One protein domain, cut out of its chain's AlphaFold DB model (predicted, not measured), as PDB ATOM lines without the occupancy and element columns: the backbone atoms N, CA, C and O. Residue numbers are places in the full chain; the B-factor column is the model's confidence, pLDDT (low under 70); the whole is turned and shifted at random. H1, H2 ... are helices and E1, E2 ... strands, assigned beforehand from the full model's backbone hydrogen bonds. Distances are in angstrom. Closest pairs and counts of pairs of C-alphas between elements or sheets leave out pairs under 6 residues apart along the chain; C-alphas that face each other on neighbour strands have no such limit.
ATOM      1  N   LYS A   5      50.162 148.108   4.371       92.31
ATOM      2  CA  LYS A   5      50.048 149.564   4.522       92.31
ATOM      3  C   LYS A   5      51.224 150.126   5.332       92.31
ATOM      4  O   LYS A   5      51.316 149.906   6.539       92.31
ATOM      5  N   LEU A   6      52.053 150.958   4.700       92.31
ATOM      6  CA  LEU A   6      53.049 151.787   5.385       92.31
ATOM      7  C   LEU A   6      52.378 153.033   5.963       92.31
ATOM      8  O   LEU A   6      51.774 153.826   5.243       92.31
ATOM      9  N   ILE A   7      52.454 153.173   7.283       91.44
ATOM     10  CA  ILE A   7      51.831 154.252   8.056       91.44
ATOM     11  C   ILE A   7      52.794 155.428   8.205       91.44
ATOM     12  O   ILE A   7      52.372 156.574   8.067       91.44
ATOM     13  N   ALA A   8      54.060 155.154   8.523       89.00
ATOM     14  CA  ALA A   8      55.069 156.186   8.739       89.00
ATOM     15  C   ALA A   8      56.484 155.649   8.509       89.00
ATOM     16  O   ALA A   8      56.734 154.449   8.645       89.00
ATOM     17  N   VAL A   9      57.403 156.566   8.209       91.31
ATOM     18  CA  VAL A   9      58.842 156.316   8.096       91.31
ATOM     19  C   VAL A   9      59.567 157.350   8.951       91.31
ATOM     20  O   VAL A   9      59.259 158.536   8.859       91.31
ATOM     21  N   SER A  10      60.526 156.901   9.755       88.75
ATOM     22  CA  SER A  10      61.478 157.750  10.473       88.75
ATOM     23  C   SER A  10      62.887 157.453   9.976       88.75
ATOM     24  O   SER A  10      63.246 156.290   9.798       88.75
ATOM     25  N   LYS A  11      63.690 158.487   9.730       88.06
ATOM     26  CA  LYS A  11      65.068 158.359   9.242       88.06
ATOM     27  C   LYS A  11      66.008 159.037  10.227       88.06
ATOM     28  O   LYS A  11      65.799 160.195  10.572       88.06
ATOM     29  N   HIS A  12      67.047 158.325  10.644       86.00
ATOM     30  CA  HIS A  12      68.080 158.826  11.543       86.00
ATOM     31  C   HIS A  12      69.475 158.486  11.003       86.00
ATOM     32  O   HIS A  12      69.645 157.702  10.065       86.00
ATOM     33  N   ASN A  13      70.510 159.064  11.617       83.62
ATOM     34  CA  ASN A  13      71.893 158.890  11.160       83.62
ATOM     35  C   ASN A  13      72.351 157.425  11.188       83.62
ATOM     36  O   ASN A  13      73.108 157.006  10.308       83.62
ATOM     37  N   GLU A  23      49.682 143.012   9.117       89.44
ATOM     38  CA  GLU A  23      49.189 142.198   8.002       89.44
ATOM     39  C   GLU A  23      50.100 140.988   7.779       89.44
ATOM     40  O   GLU A  23      51.305 141.074   8.002       89.44
ATOM     41  N   GLN A  24      49.538 139.868   7.314       85.00
ATOM     42  CA  GLN A  24      50.264 138.596   7.173       85.00
ATOM     43  C   GLN A  24      51.544 138.717   6.327       85.00
ATOM     44  O   GLN A  24      52.564 138.104   6.634       85.00
ATOM     45  N   GLY A  25      51.527 139.593   5.314       84.56
ATOM     46  CA  GLY A  25      52.673 139.845   4.439       84.56
ATOM     47  C   GLY A  25      53.930 140.368   5.147       84.56
ATOM     48  O   GLY A  25      55.007 140.353   4.552       84.56
ATOM     49  N   ILE A  26      53.833 140.802   6.411       87.50
ATOM     50  CA  ILE A  26      54.988 141.195   7.232       87.50
ATOM     51  C   ILE A  26      55.996 140.049   7.338       87.50
ATOM     52  O   ILE A  26      57.195 140.296   7.216       87.50
ATOM     53  N   PHE A  27      55.537 138.806   7.519       81.88
ATOM     54  CA  PHE A  27      56.440 137.661   7.629       81.88
ATOM     55  C   PHE A  27      57.225 137.432   6.339       81.88
ATOM     56  O   PHE A  27      58.441 137.252   6.386       81.88
ATOM     57  N   GLU A  28      56.573 137.528   5.180       81.00
ATOM     58  CA  GLU A  28      57.256 137.421   3.890       81.00
ATOM     59  C   GLU A  28      58.278 138.549   3.690       81.00
ATOM     60  O   GLU A  28      59.412 138.296   3.274       81.00
ATOM     61  N   MET A  29      57.912 139.783   4.045       86.50
ATOM     62  CA  MET A  29      58.809 140.933   3.954       86.50
ATOM     63  C   MET A  29      60.049 140.751   4.842       86.50
ATOM     64  O   MET A  29      61.171 140.944   4.372       86.50
ATOM     65  N   VAL A  30      59.871 140.343   6.103       83.44
ATOM     66  CA  VAL A  30      60.982 140.101   7.038       83.44
ATOM     67  C   VAL A  30      61.863 138.948   6.548       83.44
ATOM     68  O   VAL A  30      63.081 139.106   6.493       83.44
ATOM     69  N   ARG A  31      61.279 137.837   6.072       78.12
ATOM     70  CA  ARG A  31      62.028 136.730   5.444       78.12
ATOM     71  C   ARG A  31      62.881 137.212   4.272       78.12
ATOM     72  O   ARG A  31      64.027 136.796   4.140       78.12
ATOM     73  N   GLN A  32      62.339 138.071   3.409       79.50
ATOM     74  CA  GLN A  32      63.060 138.623   2.256       79.50
ATOM     75  C   GLN A  32      64.209 139.534   2.679       79.50
ATOM     76  O   GLN A  32      65.295 139.447   2.109       79.50
ATOM     77  N   ILE A  33      64.002 140.354   3.710       81.06
ATOM     78  CA  ILE A  33      65.071 141.162   4.289       81.06
ATOM     79  C   ILE A  33      66.195 140.259   4.814       81.06
ATOM     80  O   ILE A  33      67.356 140.452   4.449       81.06
ATOM     81  N   ILE A  34      65.863 139.251   5.618       73.81
ATOM     82  CA  ILE A  34      66.851 138.336   6.204       73.81
ATOM     83  C   ILE A  34      67.594 137.574   5.094       73.81
ATOM     84  O   ILE A  34      68.820 137.579   5.047       73.81
ATOM     85  N   LYS A  35      66.878 137.024   4.104       73.56
ATOM     86  CA  LYS A  35      67.497 136.370   2.935       73.56
ATOM     87  C   LYS A  35      68.433 137.304   2.163       73.56
ATOM     88  O   LYS A  35      69.486 136.872   1.699       73.56
ATOM     89  N   SER A  36      68.069 138.579   2.025       70.12
ATOM     90  CA  SER A  36      68.884 139.567   1.306       70.12
ATOM     91  C   SER A  36      70.167 139.966   2.040       70.12
ATOM     92  O   SER A  36      71.087 140.488   1.409       70.12
ATOM     93  N   THR A  37      70.236 139.731   3.354       66.50
ATOM     94  CA  THR A  37      71.363 140.150   4.198       66.50
ATOM     95  C   THR A  37      72.413 139.056   4.412       66.50
ATOM     96  O   THR A  37      73.470 139.392   4.930       66.50
ATOM     97  N   ARG A  38      72.169 137.811   3.941       60.69
ATOM     98  CA  ARG A  38      73.088 136.643   3.932       60.69
ATOM     99  C   ARG A  38      74.068 136.618   5.122       60.69
ATOM    100  O   ARG A  38      75.188 137.095   4.966       60.69
ATOM    101  N   LYS A  39      73.671 136.026   6.256       50.91
ATOM    102  CA  LYS A  39      74.547 135.344   7.238       50.91
ATOM    103  C   LYS A  39      73.682 134.615   8.284       50.91
ATOM    104  O   LYS A  39      72.665 135.146   8.719       50.91
ATOM    105  N   ASP A  40      74.078 133.389   8.622       41.84
ATOM    106  CA  ASP A  40      73.266 132.338   9.261       41.84
ATOM    107  C   ASP A  40      73.284 132.328  10.805       41.84
ATOM    108  O   ASP A  40      72.930 131.323  11.416       41.84
ATOM    109  N   GLU A  41      73.655 133.427  11.468       41.16
ATOM    110  CA  GLU A  41      73.658 133.485  12.939       41.16
ATOM    111  C   GLU A  41      72.471 134.289  13.469       41.16
ATOM    112  O   GLU A  41      72.404 135.514  13.366       41.16
ATOM    113  N   TRP A  42      71.492 133.569  14.016       49.09
ATOM    114  CA  TRP A  42      70.261 134.128  14.562       49.09
ATOM    115  C   TRP A  42      70.343 134.137  16.087       49.09
ATOM    116  O   TRP A  42      70.418 133.081  16.709       49.09
ATOM    117  N   TYR A  43      70.292 135.322  16.695       38.94
ATOM    118  CA  TYR A  43      70.140 135.456  18.143       38.94
ATOM    119  C   TYR A  43      68.690 135.799  18.475       38.94
ATOM    120  O   TYR A  43      68.205 136.876  18.139       38.94
ATOM    121  N   TRP A  44      68.006 134.870  19.138       41.84
ATOM    122  CA  TRP A  44      66.611 134.995  19.543       41.84
ATOM    123  C   TRP A  44      66.527 135.598  20.946       41.84
ATOM    124  O   TRP A  44      67.004 135.005  21.903       41.84
ATOM    125  N   ASN A  45      65.895 136.764  21.083       35.12
ATOM    126  CA  ASN A  45      65.456 137.288  22.378       35.12
ATOM    127  C   ASN A  45      64.008 137.769  22.230       35.12
ATOM    128  O   ASN A  45      63.770 138.851  21.695       35.12
ATOM    129  N   CYS A  46      63.050 136.955  22.681       38.06
ATOM    130  CA  CYS A  46      61.636 137.322  22.781       38.06
ATOM    131  C   CYS A  46      61.263 137.488  24.263       38.06
ATOM    132  O   CYS A  46      61.415 136.547  25.038       38.06
ATOM    133  N   PHE A  47      60.730 138.649  24.658       31.84
ATOM    134  CA  PHE A  47      59.994 138.799  25.921       31.84
ATOM    135  C   PHE A  47      58.499 138.948  25.623       31.84
ATOM    136  O   PHE A  47      58.130 139.694  24.719       31.84
ATOM    137  N   GLY A  48      57.679 138.224  26.395       36.56
ATOM    138  CA  GLY A  48      56.218 138.155  26.285       36.56
ATOM    139  C   GLY A  48      55.714 136.746  25.949       36.56
ATOM    140  O   GLY A  48      55.264 136.509  24.834       36.56
ATOM    141  N   ARG A  49      55.817 135.796  26.893       42.59
ATOM    142  CA  ARG A  49      55.207 134.457  26.774       42.59
ATOM    143  C   ARG A  49      53.728 134.538  27.186       42.59
ATOM    144  O   ARG A  49      53.472 134.977  28.307       42.59
ATOM    145  N   PRO A  50      52.758 134.107  26.365       39.78
ATOM    146  CA  PRO A  50      51.456 133.687  26.876       39.78
ATOM    147  C   PRO A  50      51.645 132.413  27.715       39.78
ATOM    148  O   PRO A  50      52.433 131.545  27.333       39.78
ATOM    149  N   GLU A  51      50.947 132.281  28.845       32.62
ATOM    150  CA  GLU A  51      50.981 131.047  29.643       32.62
ATOM    151  C   GLU A  51      50.582 129.827  28.789       32.62
ATOM    152  O   GLU A  51      49.523 129.805  28.160       32.62
ATOM    153  N   LYS A  60      59.926 130.608  10.075       47.44
ATOM    154  CA  LYS A  60      59.865 129.527   9.066       47.44
ATOM    155  C   LYS A  60      58.453 128.963   8.897       47.44
ATOM    156  O   LYS A  60      58.133 128.503   7.803       47.44
ATOM    157  N   ARG A  61      57.596 129.054   9.917       52.91
ATOM    158  CA  ARG A  61      56.165 128.726   9.853       52.91
ATOM    159  C   ARG A  61      55.365 129.989   9.565       52.91
ATOM    160  O   ARG A  61      55.767 131.102   9.885       52.91
ATOM    161  N   GLU A  62      54.289 129.856   8.805       62.06
ATOM    162  CA  GLU A  62      53.428 130.995   8.482       62.06
ATOM    163  C   GLU A  62      52.261 131.042   9.475       62.06
ATOM    164  O   GLU A  62      51.116 130.794   9.115       62.06
ATOM    165  N   ASP A  63      52.574 131.305  10.748       67.38
ATOM    166  CA  ASP A  63      51.557 131.498  11.791       67.38
ATOM    167  C   ASP A  63      50.672 132.708  11.459       67.38
ATOM    168  O   ASP A  63      51.115 133.629  10.775       67.38
ATOM    169  N   ASP A  64      49.428 132.760  11.943       80.56
ATOM    170  CA  ASP A  64      48.602 133.965  11.777       80.56
ATOM    171  C   ASP A  64      49.217 135.113  12.587       80.56
ATOM    172  O   ASP A  64      49.225 135.081  13.816       80.56
ATOM    173  N   ILE A  65      49.690 136.170  11.914       79.88
ATOM    174  CA  ILE A  65      50.311 137.323  12.575       79.88
ATOM    175  C   ILE A  65      49.403 137.921  13.655       79.88
ATOM    176  O   ILE A  65      49.886 138.525  14.611       79.88
ATOM    177  N   LYS A  66      48.077 137.772  13.532       82.44
ATOM    178  CA  LYS A  66      47.103 138.295  14.496       82.44
ATOM    179  C   LYS A  66      47.287 137.732  15.899       82.44
ATOM    180  O   LYS A  66      47.017 138.487  16.834       82.44
ATOM    181  N   THR A  67      47.798 136.512  16.056       82.12
ATOM    182  CA  THR A  67      48.040 135.891  17.371       82.12
ATOM    183  C   THR A  67      49.177 136.565  18.146       82.12
ATOM    184  O   THR A  67      49.183 136.544  19.372       82.12
ATOM    185  N   TRP A  68      50.090 137.245  17.449       77.19
ATOM    186  CA  TRP A  68      51.262 137.902  18.028       77.19
ATOM    187  C   TRP A  68      50.929 139.293  18.551       77.19
ATOM    188  O   TRP A  68      50.557 140.170  17.775       77.19
ATOM    189  N   THR A  69      51.069 139.545  19.845       78.56
ATOM    190  CA  THR A  69      50.895 140.892  20.407       78.56
ATOM    191  C   THR A  69      51.989 141.161  21.421       78.56
ATOM    192  O   THR A  69      52.343 140.273  22.186       78.56
ATOM    193  N   ASP A  70      52.526 142.376  21.381       78.69
ATOM    194  CA  ASP A  70      53.624 142.846  22.225       78.69
ATOM    195  C   ASP A  70      54.877 141.960  22.132       78.69
ATOM    196  O   ASP A  70      55.665 141.868  23.068       78.69
ATOM    197  N   SER A  71      55.086 141.338  20.965       78.62
ATOM    198  CA  SER A  71      56.280 140.546  20.687       78.62
ATOM    199  C   SER A  71      57.368 141.403  20.050       78.62
ATOM    200  O   SER A  71      57.104 142.281  19.224       78.62
ATOM    201  N   ARG A  72      58.618 141.135  20.430       83.00
ATOM    202  CA  ARG A  72      59.820 141.770  19.881       83.00
ATOM    203  C   ARG A  72      60.780 140.689  19.414       83.00
ATOM    204  O   ARG A  72      61.039 139.741  20.145       83.00
ATOM    205  N   THR A  73      61.327 140.867  18.221       79.62
ATOM    206  CA  THR A  73      62.333 139.985  17.629       79.62
ATOM    207  C   THR A  73      63.460 140.835  17.071       79.62
ATOM    208  O   THR A  73      63.208 141.838  16.402       79.62
ATOM    209  N   VAL A  74      64.700 140.441  17.341       83.25
ATOM    210  CA  VAL A  74      65.888 141.122  16.826       83.25
ATOM    211  C   VAL A  74      66.668 140.160  15.938       83.25
ATOM    212  O   VAL A  74      66.925 139.030  16.335       83.25
ATOM    213  N   PHE A  75      67.045 140.605  14.744       80.19
ATOM    214  CA  PHE A  75      67.925 139.880  13.831       80.19
ATOM    215  C   PHE A  75      69.240 140.635  13.740       80.19
ATOM    216  O   PHE A  75      69.244 141.798  13.344       80.19
ATOM    217  N   ASN A  76      70.347 139.995  14.090       80.44
ATOM    218  CA  ASN A  76      71.667 140.616  14.060       80.44
ATOM    219  C   ASN A  76      72.487 140.070  12.892       80.44
ATOM    220  O   ASN A  76      72.330 138.923  12.487       80.44
ATOM    221  N   GLY A  77      73.394 140.893  12.386       78.25
ATOM    222  CA  GLY A  77      74.458 140.470  11.494       78.25
ATOM    223  C   GLY A  77      75.660 141.390  11.631       78.25
ATOM    224  O   GLY A  77      75.697 142.307  12.454       78.25
ATOM    225  N   GLU A  78      76.683 141.150  10.824       80.31
ATOM    226  CA  GLU A  78      77.930 141.900  10.933       80.31
ATOM    227  C   GLU A  78      77.726 143.390  10.595       80.31
ATOM    228  O   GLU A  78      77.529 143.775   9.439       80.31
ATOM    229  N   GLY A  79      77.761 144.243  11.624       82.56
ATOM    230  CA  GLY A  79      77.599 145.693  11.488       82.56
ATOM    231  C   GLY A  79      76.167 146.162  11.208       82.56
ATOM    232  O   GLY A  79      75.984 147.298  10.752       82.56
ATOM    233  N   TRP A  80      75.163 145.316  11.456       86.69
ATOM    234  CA  TRP A  80      73.753 145.683  11.345       86.69
ATOM    235  C   TRP A  80      72.862 144.877  12.295       86.69
ATOM    236  O   TRP A  80      73.191 143.759  12.680       86.69
ATOM    237  N   TRP A  81      71.697 145.427  12.629       87.81
ATOM    238  CA  TRP A  81      70.616 144.653  13.234       87.81
ATOM    239  C   TRP A  81      69.241 145.176  12.820       87.81
ATOM    240  O   TRP A  81      69.072 146.339  12.457       87.81
ATOM    241  N   ILE A  82      68.246 144.300  12.870       87.75
ATOM    242  CA  ILE A  82      66.841 144.583  12.601       87.75
ATOM    243  C   ILE A  82      66.068 144.311  13.868       87.75
ATOM    244  O   ILE A  82      66.194 143.245  14.449       87.75
ATOM    245  N   GLU A  83      65.207 145.232  14.241       89.12
ATOM    246  CA  GLU A  83      64.215 145.037  15.277       89.12
ATOM    247  C   GLU A  83      62.824 144.984  14.647       89.12
ATOM    248  O   GLU A  83      62.450 145.861  13.867       89.12
ATOM    249  N   VAL A  84      62.059 143.955  14.997       90.12
ATOM    250  CA  VAL A  84      60.657 143.772  14.623       90.12
ATOM    251  C   VAL A  84      59.833 143.739  15.902       90.12
ATOM    252  O   VAL A  84      60.010 142.848  16.725       90.12
ATOM    253  N   VAL A  85      58.919 144.689  16.068       89.19
ATOM    254  CA  VAL A  85      57.969 144.725  17.184       89.19
ATOM    255  C   VAL A  85      56.559 144.574  16.636       89.19
ATOM    256  O   VAL A  85      56.086 145.435  15.892       89.19
ATOM    257  N   VAL A  86      55.868 143.500  17.009       89.00
ATOM    258  CA  VAL A  86      54.468 143.262  16.645       89.00
ATOM    259  C   VAL A  86      53.579 143.747  17.784       89.00
ATOM    260  O   VAL A  86      53.366 143.056  18.773       89.00
ATOM    261  N   GLY A  87      53.043 144.957  17.649       84.94
ATOM    262  CA  GLY A  87      52.052 145.492  18.578       84.94
ATOM    263  C   GLY A  87      50.630 145.031  18.243       84.94
ATOM    264  O   GLY A  87      50.384 144.307  17.280       84.94
ATOM    265  N   LYS A  88      49.644 145.535  18.993       86.12
ATOM    266  CA  LYS A  88      48.222 145.164  18.839       86.12
ATOM    267  C   LYS A  88      47.665 145.317  17.415       86.12
ATOM    268  O   LYS A  88      46.913 144.466  16.948       86.12
ATOM    269  N   SER A  89      48.001 146.407  16.724       88.44
ATOM    270  CA  SER A  89      47.469 146.730  15.383       88.44
ATOM    271  C   SER A  89      48.526 147.164  14.367       88.44
ATOM    272  O   SER A  89      48.212 147.392  13.195       88.44
ATOM    273  N   LYS A  90      49.775 147.299  14.810       92.69
ATOM    274  CA  LYS A  90      50.885 147.833  14.025       92.69
ATOM    275  C   LYS A  90      52.115 146.972  14.222       92.69
ATOM    276  O   LYS A  90      52.294 146.397  15.291       92.69
ATOM    277  N   VAL A  91      52.967 146.969  13.211       91.75
ATOM    278  CA  VAL A  91      54.314 146.419  13.293       91.75
ATOM    279  C   VAL A  91      55.301 147.570  13.185       91.75
ATOM    280  O   VAL A  91      55.179 148.411  12.291       91.75
ATOM    281  N   PHE A  92      56.251 147.618  14.108       92.62
ATOM    282  CA  PHE A  92      57.373 148.542  14.074       92.62
ATOM    283  C   PHE A  92      58.590 147.771  13.604       92.62
ATOM    284  O   PHE A  92      58.914 146.717  14.141       92.62
ATOM    285  N   LEU A  93      59.225 148.284  12.566       92.88
ATOM    286  CA  LEU A  93      60.372 147.665  11.945       92.88
ATOM    287  C   LEU A  93      61.499 148.693  11.929       92.88
ATOM    288  O   LEU A  93      61.357 149.737  11.297       92.88
ATOM    289  N   THR A  94      62.607 148.396  12.594       92.81
ATOM    290  CA  THR A  94      63.745 149.311  12.702       92.81
ATOM    291  C   THR A  94      65.001 148.622  12.196       92.81
ATOM    292  O   THR A  94      65.336 147.539  12.657       92.81
ATOM    293  N   PHE A  95      65.710 149.239  11.254       91.88
ATOM    294  CA  PHE A  95      66.994 148.744  10.761       91.88
ATOM    295  C   PHE A  95      68.120 149.654  11.234       91.88
ATOM    296  O   PHE A  95      68.099 150.851  10.953       91.88
ATOM    297  N   TYR A  96      69.129 149.076  11.874       91.94
ATOM    298  CA  TYR A  96      70.347 149.738  12.320       91.94
ATOM    299  C   TYR A  96      71.521 149.263  11.471       91.94
ATOM    300  O   TYR A  96      71.672 148.071  11.218       91.94
ATOM    301  N   GLY A  97      72.369 150.189  11.030       89.81
ATOM    302  CA  GLY A  97      73.563 149.850  10.256       89.81
ATOM    303  C   GLY A  97      74.025 150.975   9.340       89.81
ATOM    304  O   GLY A  97      73.463 152.073   9.335       89.81
ATOM    305  N   LYS A  98      75.060 150.704   8.536       90.69
ATOM    306  CA  LYS A  98      75.619 151.665   7.564       90.69
ATOM    307  C   LYS A  98      74.582 152.062   6.507       90.69
ATOM    308  O   LYS A  98      73.776 151.234   6.084       90.69
ATOM    309  N   LYS A  99      74.653 153.308   6.017       90.56
ATOM    310  CA  LYS A  99      73.703 153.892   5.045       90.56
ATOM    311  C   LYS A  99      73.422 152.986   3.837       90.56
ATOM    312  O   LYS A  99      72.267 152.786   3.491       90.56
ATOM    313  N   SER A 100      74.452 152.367   3.258       88.50
ATOM    314  CA  SER A 100      74.308 151.466   2.105       88.50
ATOM    315  C   SER A 100      73.415 150.249   2.379       88.50
ATOM    316  O   SER A 100      72.682 149.812   1.492       88.50
ATOM    317  N   LEU A 101      73.443 149.703   3.598       86.56
ATOM    318  CA  LEU A 101      72.553 148.617   4.014       86.56
ATOM    319  C   LEU A 101      71.144 149.138   4.301       86.56
ATOM    320  O   LEU A 101      70.172 148.500   3.900       86.56
ATOM    321  N   ARG A 102      71.032 150.327   4.905       89.38
ATOM    322  CA  ARG A 102      69.733 150.972   5.147       89.38
ATOM    323  C   ARG A 102      68.987 151.264   3.845       89.38
ATOM    324  O   ARG A 102      67.792 151.007   3.749       89.38
ATOM    325  N   ASP A 103      69.695 151.699   2.804       89.25
ATOM    326  CA  ASP A 103      69.111 151.945   1.482       89.25
ATOM    327  C   ASP A 103      68.619 150.644   0.820       89.25
ATOM    328  O   ASP A 103      67.552 150.624   0.199       89.25
ATOM    329  N   LYS A 104      69.354 149.530   0.976       86.94
ATOM    330  CA  LYS A 104      68.904 148.199   0.521       86.94
ATOM    331  C   LYS A 104      67.651 147.755   1.272       86.94
ATOM    332  O   LYS A 104      66.680 147.335   0.645       86.94
ATOM    333  N   PHE A 105      67.653 147.906   2.593       88.19
ATOM    334  CA  PHE A 105      66.513 147.600   3.447       88.19
ATOM    335  C   PHE A 105      65.275 148.413   3.053       88.19
ATOM    336  O   PHE A 105      64.196 147.858   2.850       88.19
ATOM    337  N   ALA A 106      65.443 149.722   2.847       90.06
ATOM    338  CA  ALA A 106      64.375 150.622   2.438       90.06
ATOM    339  C   ALA A 106      63.721 150.188   1.121       90.06
ATOM    340  O   ALA A 106      62.496 150.195   1.022       90.06
ATOM    341  N   LYS A 107      64.516 149.766   0.129       89.56
ATOM    342  CA  LYS A 107      63.993 149.258  -1.150       89.56
ATOM    343  C   LYS A 107      63.114 148.023  -0.961       89.56
ATOM    344  O   LYS A 107      62.086 147.914  -1.625       89.56
ATOM    345  N   ILE A 108      63.485 147.117  -0.056       87.69
ATOM    346  CA  ILE A 108      62.683 145.922   0.233       87.69
ATOM    347  C   ILE A 108      61.381 146.326   0.920       87.69
ATOM    348  O   ILE A 108      60.314 145.974   0.427       87.69
ATOM    349  N   VAL A 109      61.431 147.131   1.985       89.44
ATOM    350  CA  VAL A 109      60.212 147.575   2.684       89.44
ATOM    351  C   VAL A 109      59.245 148.272   1.725       89.44
ATOM    352  O   VAL A 109      58.062 147.943   1.689       89.44
ATOM    353  N   LEU A 110      59.745 149.178   0.882       89.00
ATOM    354  CA  LEU A 110      58.922 149.900  -0.092       89.00
ATOM    355  C   LEU A 110      58.378 149.005  -1.216       89.00
ATOM    356  O   LEU A 110      57.340 149.324  -1.788       89.00
ATOM    357  N   LYS A 111      59.026 147.873  -1.523       87.94
ATOM    358  CA  LYS A 111      58.501 146.874  -2.468       87.94
ATOM    359  C   LYS A 111      57.278 146.147  -1.901       87.94
ATOM    360  O   LYS A 111      56.329 145.879  -2.638       87.94
ATOM    361  N   PHE A 112      57.311 145.827  -0.609       86.31
ATOM    362  CA  PHE A 112      56.236 145.120   0.093       86.31
ATOM    363  C   PHE A 112      55.111 146.043   0.558       86.31
ATOM    364  O   PHE A 112      53.995 145.578   0.812       86.31
ATOM    365  N   ALA A 113      55.390 147.342   0.651       86.00
ATOM    366  CA  ALA A 113      54.462 148.294   1.209       86.00
ATOM    367  C   ALA A 113      53.738 149.160   0.171       86.00
ATOM    368  O   ALA A 113      54.301 149.654  -0.802       86.00
ATOM    369  N   GLU A 114      52.461 149.405   0.437       82.88
ATOM    370  CA  GLU A 114      51.682 150.476  -0.162       82.88
ATOM    371  C   GLU A 114      51.753 151.694   0.754       82.88
ATOM    372  O   GLU A 114      51.317 151.654   1.911       82.88
ATOM    373  N   MET A 115      52.272 152.803   0.234       67.62
ATOM    374  CA  MET A 115      52.185 154.081   0.924       67.62
ATOM    375  C   MET A 115      50.799 154.664   0.649       67.62
ATOM    376  O   MET A 115      50.547 155.236  -0.407       67.62
ATOM    377  N   LYS A 116      49.861 154.481   1.583       62.16
ATOM    378  CA  LYS A 116      48.590 155.211   1.516       62.16
ATOM    379  C   LYS A 116      48.842 156.615   2.036       62.16
ATOM    380  O   LYS A 116      49.264 156.752   3.184       62.16
TER     381      LYS A 116
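What this domain is: This is residues 5 to 13, 23 to 51 and 60 to 116 of the 130 residues of an uncharacterized protein of Candidatus Pacearchaeota archaeon ex4484_26 (UniProt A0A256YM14). A three-stranded sheet, E2 E3 E4, is covered on one face by two helices, H1 and H2, that lie side by side and run along its strands, while the other face has no named helix over it. E1 runs beyond the E4 edge, where its first residues pair with the short E5 that follows H2. The printed part has 95 residues with two named helices and five named strands, in the order E1 H1 E2 E3 E4 H2 E5. The sheet of three is antiparallel in the order E2 - E3 - E4, E1 and E5 make a parallel pair, and the class is mixed, helices and strands. The whole is compact, with a radius of gyration of the C-alphas of 13.3 A and spans of 41 by 35 by 23 A.

How they stand to each other: E1, residues 5 to 11, is the parallel neighbour of E5, residues 113 to 115, with N 6 and O 114 at 3.0 A. E1 is near E4, residues 90 to 97, with 13 pairs of C-alphas within 10 A and no pair within 8 A. H1, residues 25 to 37, is on the sheet at a height of 10.1 A, and runs along E3, residues 80 to 86, at 9 degrees on the local plane. H1 lies over E3, but E2, residues 71 to 77, and E4 are only just left out, with 2 of its 13 C-alphas falling on each. E2, E3 and E4 form a meander, each strand the antiparallel neighbour of the one before. The hairpin of E2 and E3 has N 73 and O 84 at 2.8 A, and the hairpin of E3 and E4 has N 83 and O 94 at 2.8 A. H2, residues 99 to 112, is on the same face as H1, over E4 at a height of 10.3 A. H1 and H2 touch at a shallow tilt of 31 degrees, opposite ways; their closest C-alphas, those of Met 29 and Phe 112, are 6.2 A apart. In H1 and H2 every O i to N i+4 pair is within hydrogen-bond range.

Where its parts are: E1 begins at C-alpha 5 (50.048, 149.564, 4.522) and is 18.0 A long. H1 is 18.7 A long, E2 20.4 A, E3 20.1 A, E4 23.1 A and H2 20.2 A. E4 begins at C-alpha 90 (50.885, 147.833, 14.025). E5 ends at C-alpha 115 (52.185, 154.081, 0.924).

The domain as a whole: The C-alphas farthest apart, those of Glu 51 and Ser 100, are 41.5 A apart. Residues 14 to 22 and 52 to 59 are not printed, with gaps of 28.4 A and 22.5 A between the C-alphas on either side. The four links that are printed whole are tight. Residues 38 to 51 hold no named element. The mean pLDDT of the printed part is 77.3, and residues 37 to 51, 60 to 63 and 115 to 116 are under 70.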